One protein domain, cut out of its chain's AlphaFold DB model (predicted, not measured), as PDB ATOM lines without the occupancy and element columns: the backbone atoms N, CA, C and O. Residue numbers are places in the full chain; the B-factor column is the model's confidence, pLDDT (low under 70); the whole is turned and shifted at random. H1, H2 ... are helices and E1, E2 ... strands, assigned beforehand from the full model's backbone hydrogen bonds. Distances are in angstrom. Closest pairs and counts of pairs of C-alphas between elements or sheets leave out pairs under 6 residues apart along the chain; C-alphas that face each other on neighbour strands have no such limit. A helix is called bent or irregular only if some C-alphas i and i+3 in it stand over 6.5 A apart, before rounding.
ATOM      1  N   ILE A   3     -15.857 -22.067  47.780       84.38
ATOM      2  CA  ILE A   3     -16.350 -21.277  48.908       84.38
ATOM      3  C   ILE A   3     -16.085 -19.805  48.611       84.38
ATOM      4  O   ILE A   3     -15.014 -19.454  48.121       84.38
ATOM      5  N   ILE A   4     -17.061 -18.962  48.926       84.94
ATOM      6  CA  ILE A   4     -16.976 -17.517  48.763       84.94
ATOM      7  C   ILE A   4     -16.648 -16.930  50.126       84.94
ATOM      8  O   ILE A   4     -17.395 -17.125  51.091       84.94
ATOM      9  N   LEU A   5     -15.515 -16.241  50.194       85.75
ATOM     10  CA  LEU A   5     -15.041 -15.561  51.387       85.75
ATOM     11  C   LEU A   5     -15.023 -14.060  51.133       85.75
ATOM     12  O   LEU A   5     -14.719 -13.605  50.033       85.75
ATOM     13  N   ASP A   6     -15.368 -13.313  52.165       83.25
ATOM     14  CA  ASP A   6     -15.179 -11.871  52.214       83.25
ATOM     15  C   ASP A   6     -13.680 -11.548  52.271       83.25
ATOM     16  O   ASP A   6     -12.969 -12.136  53.087       83.25
ATOM     17  N   GLU A   7     -13.193 -10.648  51.418       81.81
ATOM     18  CA  GLU A   7     -11.756 -10.349  51.322       81.81
ATOM     19  C   GLU A   7     -11.217  -9.677  52.594       81.81
ATOM     20  O   GLU A   7     -10.161 -10.064  53.092       81.81
ATOM     21  N   ASP A   8     -11.977  -8.739  53.169       86.00
ATOM     22  CA  ASP A   8     -11.551  -7.965  54.338       86.00
ATOM     23  C   ASP A   8     -11.668  -8.763  55.644       86.00
ATOM     24  O   ASP A   8     -10.782  -8.726  56.499       86.00
ATOM     25  N   SER A   9     -12.782  -9.479  55.831       87.25
ATOM     26  CA  SER A   9     -13.077 -10.189  57.084       87.25
ATOM     27  C   SER A   9     -12.712 -11.674  57.073       87.25
ATOM     28  O   SER A   9     -12.721 -12.305  58.131       87.25
ATOM     29  N   GLY A  10     -12.450 -12.266  55.903       85.62
ATOM     30  CA  GLY A  10     -12.259 -13.713  55.741       85.62
ATOM     31  C   GLY A  10     -13.500 -14.543  56.084       85.62
ATOM     32  O   GLY A  10     -13.419 -15.766  56.212       85.62
ATOM     33  N   SER A  11     -14.653 -13.897  56.284       87.50
ATOM     34  CA  SER A  11     -15.882 -14.562  56.703       87.50
ATOM     35  C   SER A  11     -16.529 -15.329  55.551       87.50
ATOM     36  O   SER A  11     -16.465 -14.930  54.388       87.50
ATOM     37  N   TYR A  12     -17.174 -16.450  55.878       87.56
ATOM     38  CA  TYR A  12     -17.939 -17.229  54.911       87.56
ATOM     39  C   TYR A  12     -19.147 -16.429  54.410       87.56
ATOM     40  O   TYR A  12     -20.015 -16.047  55.196       87.56
ATOM     41  N   ARG A  13     -19.211 -16.208  53.094       85.00
ATOM     42  CA  ARG A  13     -20.303 -15.486  52.424       85.00
ATOM     43  C   ARG A  13     -21.215 -16.388  51.608       85.00
ATOM     44  O   ARG A  13     -22.347 -16.004  51.342       85.00
ATOM     45  N   GLY A  14     -20.766 -17.584  51.235       85.31
ATOM     46  CA  GLY A  14     -21.604 -18.511  50.490       85.31
ATOM     47  C   GLY A  14     -20.826 -19.575  49.736       85.31
ATOM     48  O   GLY A  14     -19.623 -19.766  49.919       85.31
ATOM     49  N   LEU A  15     -21.550 -20.265  48.862       87.44
ATOM     50  CA  LEU A  15     -21.039 -21.358  48.055       87.44
ATOM     51  C   LEU A  15     -21.431 -21.139  46.598       87.44
ATOM     52  O   LEU A  15     -22.591 -20.854  46.303       87.44
ATOM     53  N   LEU A  16     -20.477 -21.310  45.690       86.50
ATOM     54  CA  LEU A  16     -20.756 -21.312  44.259       86.50
ATOM     55  C   LEU A  16     -21.358 -22.655  43.835       86.50
ATOM     56  O   LEU A  16     -20.901 -23.723  44.258       86.50
ATOM     57  N   GLY A  17     -22.360 -22.590  42.955       85.62
ATOM     58  CA  GLY A  17     -22.959 -23.767  42.328       85.62
ATOM     59  C   GLY A  17     -21.921 -24.607  41.580       85.62
ATOM     60  O   GLY A  17     -20.899 -24.096  41.128       85.62
ATOM     61  N   GLN A  18     -22.172 -25.911  41.445       86.25
ATOM     62  CA  GLN A  18     -21.182 -26.871  40.941       86.25
ATOM     63  C   GLN A  18     -20.641 -26.524  39.545       86.25
ATOM     64  O   GLN A  18     -19.435 -26.643  39.329       86.25
ATOM     65  N   ILE A  19     -21.509 -26.085  38.626       87.19
ATOM     66  CA  ILE A  19     -21.133 -25.726  37.250       87.19
ATOM     67  C   ILE A  19     -20.264 -24.465  37.258       87.19
ATOM     68  O   ILE A  19     -19.116 -24.517  36.829       87.19
ATOM     69  N   SER A  20     -20.754 -23.367  37.841       87.50
ATOM     70  CA  SER A  20     -20.015 -22.099  37.925       87.50
ATOM     71  C   SER A  20     -18.685 -22.249  38.665       87.50
ATOM     72  O   SER A  20     -17.673 -21.699  38.245       87.50
ATOM     73  N   ALA A  21     -18.661 -23.040  39.742       89.44
ATOM     74  CA  ALA A  21     -17.448 -23.354  40.485       89.44
ATOM     75  C   ALA A  21     -16.414 -24.078  39.614       89.44
ATOM     76  O   ALA A  21     -15.235 -23.746  39.676       89.44
ATOM     77  N   ARG A  22     -16.841 -25.066  38.820       90.56
ATOM     78  CA  ARG A  22     -15.952 -25.805  37.920       90.56
ATOM     79  C   ARG A  22     -15.381 -24.886  36.843       90.56
ATOM     80  O   ARG A  22     -14.170 -24.814  36.710       90.56
ATOM     81  N   VAL A  23     -16.244 -24.125  36.176       90.94
ATOM     82  CA  VAL A  23     -15.848 -23.186  35.120       90.94
ATOM     83  C   VAL A  23     -14.854 -22.145  35.638       90.94
ATOM     84  O   VAL A  23     -13.829 -21.919  35.007       90.94
ATOM     85  N   LEU A  24     -15.105 -21.544  36.807       90.12
ATOM     86  CA  LEU A  24     -14.182 -20.568  37.396       90.12
ATOM     87  C   LEU A  24     -12.828 -21.187  37.767       90.12
ATOM     88  O   LEU A  24     -11.797 -20.538  37.596       90.12
ATOM     89  N   VAL A  25     -12.807 -22.431  38.253       89.62
ATOM     90  CA  VAL A  25     -11.556 -23.151  38.539       89.62
ATOM     91  C   VAL A  25     -10.801 -23.467  37.249       89.62
ATOM     92  O   VAL A  25      -9.597 -23.224  37.182       89.62
ATOM     93  N   ASP A  26     -11.489 -23.957  36.220       89.94
ATOM     94  CA  ASP A  26     -10.884 -24.285  34.926       89.94
ATOM     95  C   ASP A  26     -10.302 -23.022  34.272       89.94
ATOM     96  O   ASP A  26      -9.173 -23.029  33.779       89.94
ATOM     97  N   LEU A  27     -11.018 -21.902  34.380       90.56
ATOM     98  CA  LEU A  27     -10.572 -20.578  33.962       90.56
ATOM     99  C   LEU A  27      -9.302 -20.111  34.688       90.56
ATOM    100  O   LEU A  27      -8.339 -19.718  34.034       90.56
ATOM    101  N   LEU A  28      -9.286 -20.175  36.023       89.44
ATOM    102  CA  LEU A  28      -8.151 -19.745  36.852       89.44
ATOM    103  C   LEU A  28      -6.905 -20.622  36.679       89.44
ATOM    104  O   LEU A  28      -5.785 -20.150  36.869       89.44
ATOM    105  N   THR A  29      -7.093 -21.907  36.378       89.69
ATOM    106  CA  THR A  29      -5.992 -22.874  36.248       89.69
ATOM    107  C   THR A  29      -5.412 -22.915  34.841       89.69
ATOM    108  O   THR A  29      -4.199 -23.057  34.692       89.69
ATOM    109  N   SER A  30      -6.258 -22.777  33.821       89.44
ATOM    110  CA  SER A  30      -5.853 -22.915  32.417       89.44
ATOM    111  C   SER A  30      -5.411 -21.593  31.796       89.44
ATOM    112  O   SER A  30      -4.627 -21.597  30.849       89.44
ATOM    113  N   TYR A  31      -5.883 -20.461  32.328       88.31
ATOM    114  CA  TYR A  31      -5.624 -19.142  31.763       88.31
ATOM    115  C   TYR A  31      -5.148 -18.162  32.830       88.31
ATOM    116  O   TYR A  31      -5.577 -18.179  33.983       88.31
ATOM    117  N   LYS A  32      -4.269 -17.242  32.429       87.50
ATOM    118  CA  LYS A  32      -3.835 -16.140  33.290       87.50
ATOM    119  C   LYS A  32      -4.912 -15.053  33.303       87.50
ATOM    120  O   LYS A  32      -4.829 -14.089  32.541       87.50
ATOM    121  N   ILE A  33      -5.919 -15.240  34.148       90.19
ATOM    122  CA  ILE A  33      -7.033 -14.305  34.320       90.19
ATOM    123  C   ILE A  33      -7.016 -13.640  35.700       90.19
ATOM    124  O   ILE A  33      -6.537 -14.201  36.682       90.19
ATOM    125  N   GLU A  34      -7.568 -12.435  35.761       90.62
ATOM    126  CA  GLU A  34      -7.881 -11.703  36.985       90.62
ATOM    127  C   GLU A  34      -9.405 -11.721  37.166       90.62
ATOM    128  O   GLU A  34     -10.152 -11.407  36.237       90.62
ATOM    129  N   LEU A  35      -9.868 -12.093  38.358       89.38
ATOM    130  CA  LEU A  35     -11.283 -12.074  38.720       89.38
ATOM    131  C   LEU A  35     -11.542 -10.943  39.706       89.38
ATOM    132  O   LEU A  35     -10.825 -10.810  40.697       89.38
ATOM    133  N   LYS A  36     -12.608 -10.178  39.474       88.94
ATOM    134  CA  LYS A  36     -13.176  -9.273  40.476       88.94
ATOM    135  C   LYS A  36     -14.599  -9.697  40.769       88.94
ATOM    136  O   LYS A  36     -15.417  -9.747  39.857       88.94
ATOM    137  N   ALA A  37     -14.881 -10.003  42.027       88.56
ATOM    138  CA  ALA A  37     -16.213 -10.373  42.472       88.56
ATOM    139  C   ALA A  37     -16.809  -9.246  43.317       88.56
ATOM    140  O   ALA A  37     -16.141  -8.700  44.193       88.56
ATOM    141  N   SER A  38     -18.069  -8.917  43.068       87.50
ATOM    142  CA  SER A  38     -18.839  -7.971  43.867       87.50
ATOM    143  C   SER A  38     -20.212  -8.557  44.175       87.50
ATOM    144  O   SER A  38     -20.786  -9.335  43.409       87.50
ATOM    145  N   LEU A  39     -20.746  -8.212  45.342       86.31
ATOM    146  CA  LEU A  39     -22.092  -8.608  45.724       86.31
ATOM    147  C   LEU A  39     -23.076  -7.575  45.157       86.31
ATOM    148  O   LEU A  39     -23.058  -6.421  45.584       86.31
ATOM    149  N   LYS A  40     -23.939  -7.974  44.216       84.00
ATOM    150  CA  LYS A  40     -25.017  -7.099  43.720       84.00
ATOM    151  C   LYS A  40     -26.203  -7.076  44.673       84.00
ATOM    152  O   LYS A  40     -26.764  -6.022  44.956       84.00
ATOM    153  N   THR A  41     -26.581  -8.250  45.166       82.06
ATOM    154  CA  THR A  41     -27.618  -8.449  46.184       82.06
ATOM    155  C   THR A  41     -27.190  -9.590  47.101       82.06
ATOM    156  O   THR A  41     -26.239 -10.298  46.794       82.06
ATOM    157  N   SER A  42     -27.902  -9.832  48.204       80.25
ATOM    158  CA  SER A  42     -27.588 -10.929  49.137       80.25
ATOM    159  C   SER A  42     -27.512 -12.325  48.498       80.25
ATOM    160  O   SER A  42     -26.963 -13.233  49.113       80.25
ATOM    161  N   GLU A  43     -28.053 -12.498  47.291       82.12
ATOM    162  CA  GLU A  43     -28.135 -13.781  46.584       82.12
ATOM    163  C   GLU A  43     -27.415 -13.773  45.226       82.12
ATOM    164  O   GLU A  43     -27.258 -14.827  44.612       82.12
ATOM    165  N   ILE A  44     -26.975 -12.605  44.744       85.25
ATOM    166  CA  ILE A  44     -26.385 -12.446  43.412       85.25
ATOM    167  C   ILE A  44     -24.978 -11.884  43.542       85.25
ATOM    168  O   ILE A  44     -24.765 -10.785  44.065       85.25
ATOM    169  N   ILE A  45     -24.030 -12.628  42.985       87.50
ATOM    170  CA  ILE A  45     -22.637 -12.216  42.858       87.50
ATOM    171  C   ILE A  45     -22.366 -11.922  41.393       87.50
ATOM    172  O   ILE A  45     -22.650 -12.737  40.516       87.50
ATOM    173  N   GLU A  46     -21.811 -10.747  41.147       89.88
ATOM    174  CA  GLU A  46     -21.275 -10.364  39.855       89.88
ATOM    175  C   GLU A  46     -19.780 -10.683  39.843       89.88
ATOM    176  O   GLU A  46     -19.053 -10.347  40.777       89.88
ATOM    177  N   VAL A  47     -19.326 -11.370  38.796       89.88
ATOM    178  CA  VAL A  47     -17.918 -11.725  38.614       89.88
ATOM    179  C   VAL A  47     -17.452 -11.158  37.283       89.88
ATOM    180  O   VAL A  47     -17.904 -11.582  36.222       89.88
ATOM    181  N   LEU A  48     -16.533 -10.201  37.349       91.75
ATOM    182  CA  LEU A  48     -15.841  -9.645  36.196       91.75
ATOM    183  C   LEU A  48     -14.577 -10.459  35.933       91.75
ATOM    184  O   LEU A  48     -13.766 -10.678  36.835       91.75
ATOM    185  N   ILE A  49     -14.417 -10.888  34.683       91.44
ATOM    186  CA  ILE A  49     -13.281 -11.682  34.220       91.44
ATOM    187  C   ILE A  49     -12.422 -10.794  33.328       91.44
ATOM    188  O   ILE A  49     -12.876 -10.320  32.287       91.44
ATOM    189  N   TYR A  50     -11.169 -10.597  33.719       91.06
ATOM    190  CA  TYR A  50     -10.168  -9.917  32.911       91.06
ATOM    191  C   TYR A  50      -9.138 -10.935  32.445       91.06
ATOM    192  O   TYR A  50      -8.589 -11.691  33.243       91.06
ATOM    193  N   GLY A  51      -8.852 -10.945  31.152       90.94
ATOM    194  CA  GLY A  51      -7.893 -11.863  30.557       90.94
ATOM    195  C   GLY A  51      -7.136 -11.215  29.414       90.94
ATOM    196  O   GLY A  51      -7.343 -10.049  29.076       90.94
ATOM    197  N   GLN A  52      -6.241 -11.988  28.812       89.69
ATOM    198  CA  GLN A  52      -5.576 -11.584  27.581       89.69
ATOM    199  C   GLN A  52      -6.538 -11.712  26.401       89.69
ATOM    200  O   GLN A  52      -7.240 -12.715  26.274       89.69
ATOM    201  N   PHE A  53      -6.522 -10.713  25.520       87.31
ATOM    202  CA  PHE A  53      -7.396 -10.645  24.348       87.31
ATOM    203  C   PHE A  53      -7.265 -11.876  23.435       87.31
ATOM    204  O   PHE A  53      -8.263 -12.385  22.934       87.31
ATOM    205  N   GLU A  54      -6.044 -12.392  23.283       88.88
ATOM    206  CA  GLU A  54      -5.696 -13.569  22.469       88.88
ATOM    207  C   GLU A  54      -6.429 -14.846  22.899       88.88
ATOM    208  O   GLU A  54      -6.715 -15.710  22.076       88.88
ATOM    209  N   HIS A  55      -6.766 -14.962  24.186       89.56
ATOM    210  CA  HIS A  55      -7.478 -16.117  24.729       89.56
ATOM    211  C   HIS A  55      -9.000 -15.948  24.702       89.56
ATOM    212  O   HIS A  55      -9.707 -16.879  25.081       89.56
ATOM    213  N   GLY A  56      -9.510 -14.790  24.267       88.88
ATOM    214  CA  GLY A  56     -10.935 -14.464  24.306       88.88
ATOM    215  C   GLY A  56     -11.796 -15.534  23.643       88.88
ATOM    216  O   GLY A  56     -12.693 -16.070  24.286       88.88
ATOM    217  N   ASP A  57     -11.484 -15.900  22.401       87.94
ATOM    218  CA  ASP A  57     -12.302 -16.837  21.621       87.94
ATOM    219  C   ASP A  57     -12.271 -18.257  22.218       87.94
ATOM    220  O   ASP A  57     -13.294 -18.935  22.294       87.94
ATOM    221  N   VAL A  58     -11.108 -18.696  22.719       90.06
ATOM    222  CA  VAL A  58     -10.956 -20.009  23.371       90.06
ATOM    223  C   VAL A  58     -11.738 -20.058  24.684       90.06
ATOM    224  O   VAL A  58     -12.443 -21.030  24.952       90.06
ATOM    225  N   ILE A  59     -11.666 -18.988  25.481       91.00
ATOM    226  CA  ILE A  59     -12.453 -18.835  26.708       91.00
ATOM    227  C   ILE A  59     -13.950 -18.818  26.379       91.00
ATOM    228  O   ILE A  59     -14.719 -19.506  27.044       91.00
ATOM    229  N   GLY A  60     -14.359 -18.087  25.340       90.06
ATOM    230  CA  GLY A  60     -15.746 -18.035  24.879       90.06
ATOM    231  C   GLY A  60     -16.292 -19.415  24.514       90.06
ATOM    232  O   GLY A  60     -17.372 -19.775  24.981       90.06
ATOM    233  N   ASN A  61     -15.527 -20.207  23.759       89.19
ATOM    234  CA  ASN A  61     -15.905 -21.571  23.381       89.19
ATOM    235  C   ASN A  61     -16.004 -22.507  24.592       89.19
ATOM    236  O   ASN A  61     -16.996 -23.214  24.727       89.19
ATOM    237  N   MET A  62     -15.034 -22.464  25.509       89.50
ATOM    238  CA  MET A  62     -15.075 -23.267  26.738       89.50
ATOM    239  C   MET A  62     -16.298 -22.921  27.602       89.50
ATOM    240  O   MET A  62     -16.954 -23.804  28.150       89.50
ATOM    241  N   LEU A  63     -16.658 -21.637  27.685       90.88
ATOM    242  CA  LEU A  63     -17.868 -21.212  28.386       90.88
ATOM    243  C   LEU A  63     -19.136 -21.750  27.708       90.88
ATOM    244  O   LEU A  63     -20.033 -22.226  28.406       90.88
ATOM    245  N   LEU A  64     -19.191 -21.744  26.371       89.25
ATOM    246  CA  LEU A  64     -20.308 -22.313  25.609       89.25
ATOM    247  C   LEU A  64     -20.449 -23.829  25.816       89.25
ATOM    248  O   LEU A  64     -21.570 -24.307  25.954       89.25
ATOM    249  N   GLU A  65     -19.344 -24.580  25.906       89.94
ATOM    250  CA  GLU A  65     -19.358 -26.026  26.207       89.94
ATOM    251  C   GLU A  65     -19.991 -26.356  27.570       89.94
ATOM    252  O   GLU A  65     -20.434 -27.483  27.807       89.94
ATOM    253  N   HIS A  66     -20.043 -25.374  28.470       86.31
ATOM    254  CA  HIS A  66     -20.638 -25.478  29.798       86.31
ATOM    255  C   HIS A  66     -21.962 -24.712  29.940       86.31
ATOM    256  O   HIS A  66     -22.385 -24.458  31.071       86.31
ATOM    257  N   ASP A  67     -22.600 -24.329  28.828       87.50
ATOM    258  CA  ASP A  67     -23.833 -23.527  28.798       87.50
ATOM    259  C   ASP A  67     -23.726 -22.222  29.620       87.50
ATOM    260  O   ASP A  67     -24.698 -21.733  30.202       87.50
ATOM    261  N   CYS A  68     -22.518 -21.655  29.701       88.56
ATOM    262  CA  CYS A  68     -22.227 -20.422  30.421       88.56
ATOM    263  C   CYS A  68     -22.095 -19.254  29.442       88.56
ATOM    264  O   CYS A  68     -21.335 -19.310  28.476       88.56
ATOM    265  N   PHE A  69     -22.799 -18.161  29.731       89.50
ATOM    266  CA  PHE A  69     -22.825 -16.970  28.885       89.50
ATOM    267  C   PHE A  69     -22.366 -15.736  29.658       89.50
ATOM    268  O   PHE A  69     -22.710 -15.564  30.828       89.50
ATOM    269  N   LEU A  70     -21.609 -14.866  28.994       89.00
ATOM    270  CA  LEU A  70     -21.123 -13.601  29.528       89.00
ATOM    271  C   LEU A  70     -22.065 -12.469  29.106       89.00
ATOM    272  O   LEU A  70     -22.043 -12.063  27.939       89.00
ATOM    273  N   PRO A  71     -22.888 -11.929  30.021       85.94
ATOM    274  CA  PRO A  71     -23.637 -10.713  29.745       85.94
ATOM    275  C   PRO A  71     -22.702  -9.498  29.678       85.94
ATOM    276  O   PRO A  71     -21.572  -9.520  30.175       85.94
ATOM    277  N   GLN A  72     -23.183  -8.410  29.076       83.50
ATOM    278  CA  GLN A  72     -22.492  -7.127  29.170       83.50
ATOM    279  C   GLN A  72     -22.501  -6.652  30.635       83.50
ATOM    280  O   GLN A  72     -23.570  -6.636  31.245       83.50
ATOM    281  N   PRO A  73     -21.342  -6.291  31.215       84.38
ATOM    282  CA  PRO A  73     -21.282  -5.830  32.596       84.38
ATOM    283  C   PRO A  73     -21.876  -4.424  32.737       84.38
ATOM    284  O   PRO A  73     -21.653  -3.568  31.879       84.38
ATOM    285  N   ASP A  74     -22.564  -4.166  33.853       81.38
ATOM    286  CA  ASP A  74     -23.143  -2.843  34.154       81.38
ATOM    287  C   ASP A  74     -22.061  -1.790  34.422       81.38
ATOM    288  O   ASP A  74     -22.226  -0.607  34.125       81.38
ATOM    289  N   SER A  75     -20.943  -2.220  35.006       82.69
ATOM    290  CA  SER A  75     -19.783  -1.375  35.256       82.69
ATOM    291  C   SER A  75     -18.504  -2.182  35.079       82.69
ATOM    292  O   SER A  75     -18.418  -3.339  35.489       82.69
ATOM    293  N   TYR A  76     -17.508  -1.577  34.441       84.00
ATOM    294  CA  TYR A  76     -16.186  -2.160  34.273       84.00
ATOM    295  C   TYR A  76     -15.132  -1.055  34.203       84.00
ATOM    296  O   TYR A  76     -15.440   0.130  34.074       84.00
ATOM    297  N   ASP A  77     -13.871  -1.453  34.323       84.62
ATOM    298  CA  ASP A  77     -12.734  -0.551  34.213       84.62
ATOM    299  C   ASP A  77     -12.582  -0.058  32.766       84.62
ATOM    300  O   ASP A  77     -12.085  -0.782  31.905       84.62
ATOM    301  N   VAL A  78     -13.006   1.183  32.516       83.69
ATOM    302  CA  VAL A  78     -12.995   1.829  31.189       83.69
ATOM    303  C   VAL A  78     -11.570   2.033  30.655       83.69
ATOM    304  O   VAL A  78     -11.383   2.239  29.459       83.69
ATOM    305  N   SER A  79     -10.541   1.948  31.508       85.56
ATOM    306  CA  SER A  79      -9.146   2.001  31.051       85.56
ATOM    307  C   SER A  79      -8.711   0.739  30.297       85.56
ATOM    308  O   SER A  79      -7.679   0.751  29.623       85.56
ATOM    309  N   ARG A  80      -9.485  -0.349  30.400       83.62
ATOM    310  CA  ARG A  80      -9.209  -1.630  29.752       83.62
ATOM    311  C   ARG A  80     -10.163  -1.839  28.569       83.62
ATOM    312  O   ARG A  80     -11.361  -1.592  28.708       83.62
ATOM    313  N   PRO A  81      -9.671  -2.332  27.418       84.81
ATOM    314  CA  PRO A  81     -10.525  -2.610  26.270       84.81
ATOM    315  C   PRO A  81     -11.513  -3.735  26.595       84.81
ATOM    316  O   PRO A  81     -11.133  -4.773  27.141       84.81
ATOM    317  N   TYR A  82     -12.779  -3.529  26.236       86.25
ATOM    318  CA  TYR A  82     -13.831  -4.525  26.401       86.25
ATOM    319  C   TYR A  82     -14.064  -5.281  25.092       86.25
ATOM    320  O   TYR A  82     -14.385  -4.678  24.069       86.25
ATOM    321  N   LYS A  83     -13.954  -6.611  25.145       84.94
ATOM    322  CA  LYS A  83     -14.420  -7.523  24.097       84.94
ATOM    323  C   LYS A  83     -15.152  -8.684  24.753       84.94
ATOM    324  O   LYS A  83     -14.601  -9.345  25.631       84.94
ATOM    325  N   ASN A  84     -16.375  -8.940  24.306       88.25
ATOM    326  CA  ASN A  84     -17.123 -10.123  24.703       88.25
ATOM    327  C   ASN A  84     -16.950 -11.210  23.630       88.25
ATOM    328  O   ASN A  84     -17.441 -11.020  22.518       88.25
ATOM    329  N   PRO A  85     -16.289 -12.340  23.936       85.44
ATOM    330  CA  PRO A  85     -16.021 -13.384  22.948       85.44
ATOM    331  C   PRO A  85     -17.274 -14.140  22.487       85.44
ATOM    332  O   PRO A  85     -17.223 -14.851  21.492       85.44
ATOM    333  N   GLN A  86     -18.393 -14.000  23.200       86.00
ATOM    334  CA  GLN A  86     -19.672 -14.626  22.856       86.00
ATOM    335  C   GLN A  86     -20.649 -13.638  22.201       86.00
ATOM    336  O   GLN A  86     -21.770 -14.015  21.856       86.00
ATOM    337  N   CYS A  87     -20.253 -12.372  22.034       78.38
ATOM    338  CA  CYS A  87     -21.057 -11.404  21.303       78.38
ATOM    339  C   CYS A  87     -20.879 -11.621  19.800       78.38
ATOM    340  O   CYS A  87     -19.762 -11.774  19.309       78.38
ATOM    341  N   LEU A  88     -21.988 -11.612  19.064       64.31
ATOM    342  CA  LEU A  88     -21.972 -11.628  17.607       64.31
ATOM    343  C   LEU A  88     -21.552 -10.236  17.119       64.31
ATOM    344  O   LEU A  88     -22.400  -9.372  16.898       64.31
ATOM    345  N   SER A  89     -20.250  -9.989  16.991       57.38
ATOM    346  CA  SER A  89     -19.762  -8.783  16.325       57.38
ATOM    347  C   SER A  89     -19.964  -8.905  14.812       57.38
ATOM    348  O   SER A  89     -19.558  -9.874  14.169       57.38
TER     349      SER A  89
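What this domain is: This is residues 3 to 89 of the 200 residues of an uncharacterized protein of Daldinia sp. EC12 (UniProt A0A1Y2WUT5). A long two-stranded hairpin, E3 and E4, runs through the middle, with one helix, H1, near its strand E3, and a second helix, H2, loosely side by side with H1 and running the opposite way. A smaller hairpin, E1 and E2, lies at one end of the longest axis, and a long loop and tail, residues 66 to 89, has no named element. The printed part has 87 residues, with two named helices and four named strands in the order E1, E2, H1, E3, E4, H2; its class is mixed, helices and strands. Both two-stranded sheets, E1 - E2 and E3 - E4, are antiparallel. The whole is compact, with a radius of gyration of the C-alphas of 13.5 A and spans of 39 by 29 by 22 A.

How they stand to each other: E1, residues 3 to 5, and E2, residues 12 to 16, form an antiparallel hairpin at 144 degrees, with N 4 and O 14 at 2.9 A, within hydrogen-bond range. H1, residues 18 to 30, is near E3, residues 34 to 41, with 5 pairs of C-alphas within 10 A. E3 and E4, residues 44 to 50, form an antiparallel hairpin at 159 degrees; N 36 and O 48 are 2.9 A apart and N 50 and O 34 are 2.8 A apart, both within hydrogen-bond range. H2, residues 53 to 65, is close to but not clearly touching H1, at a shallow tilt of 29 degrees, opposite ways; the closest C-alphas, of Val 23 and Leu 63, are 7.3 A apart. E2 and E3 are apart. Every O i to N i+4 pair of H1 is within hydrogen-bond range, and 7 of 9 in H2.

Where its parts are: E1 begins at C-alpha 3 (-16.350, -21.277, 48.908) and measures 6.4 A; E2 measures 11.8 A. H1 measures 18.0 A, E3 22.0 A and E4 19.5 A. H2 measures 19.6 A and ends at C-alpha 65 (-19.358, -26.026, 26.207); it is irregular, with C-alphas 54 and 57 at 7.4 A.

The domain as a whole: The two C-alphas farthest apart, those of Ser 9 and Ser 89, are 41.3 A apart. The printed part has no cut, and no link between named elements is long. The mean pLDDT of the printed part is 86.6, with residues 88 to 89 under 70.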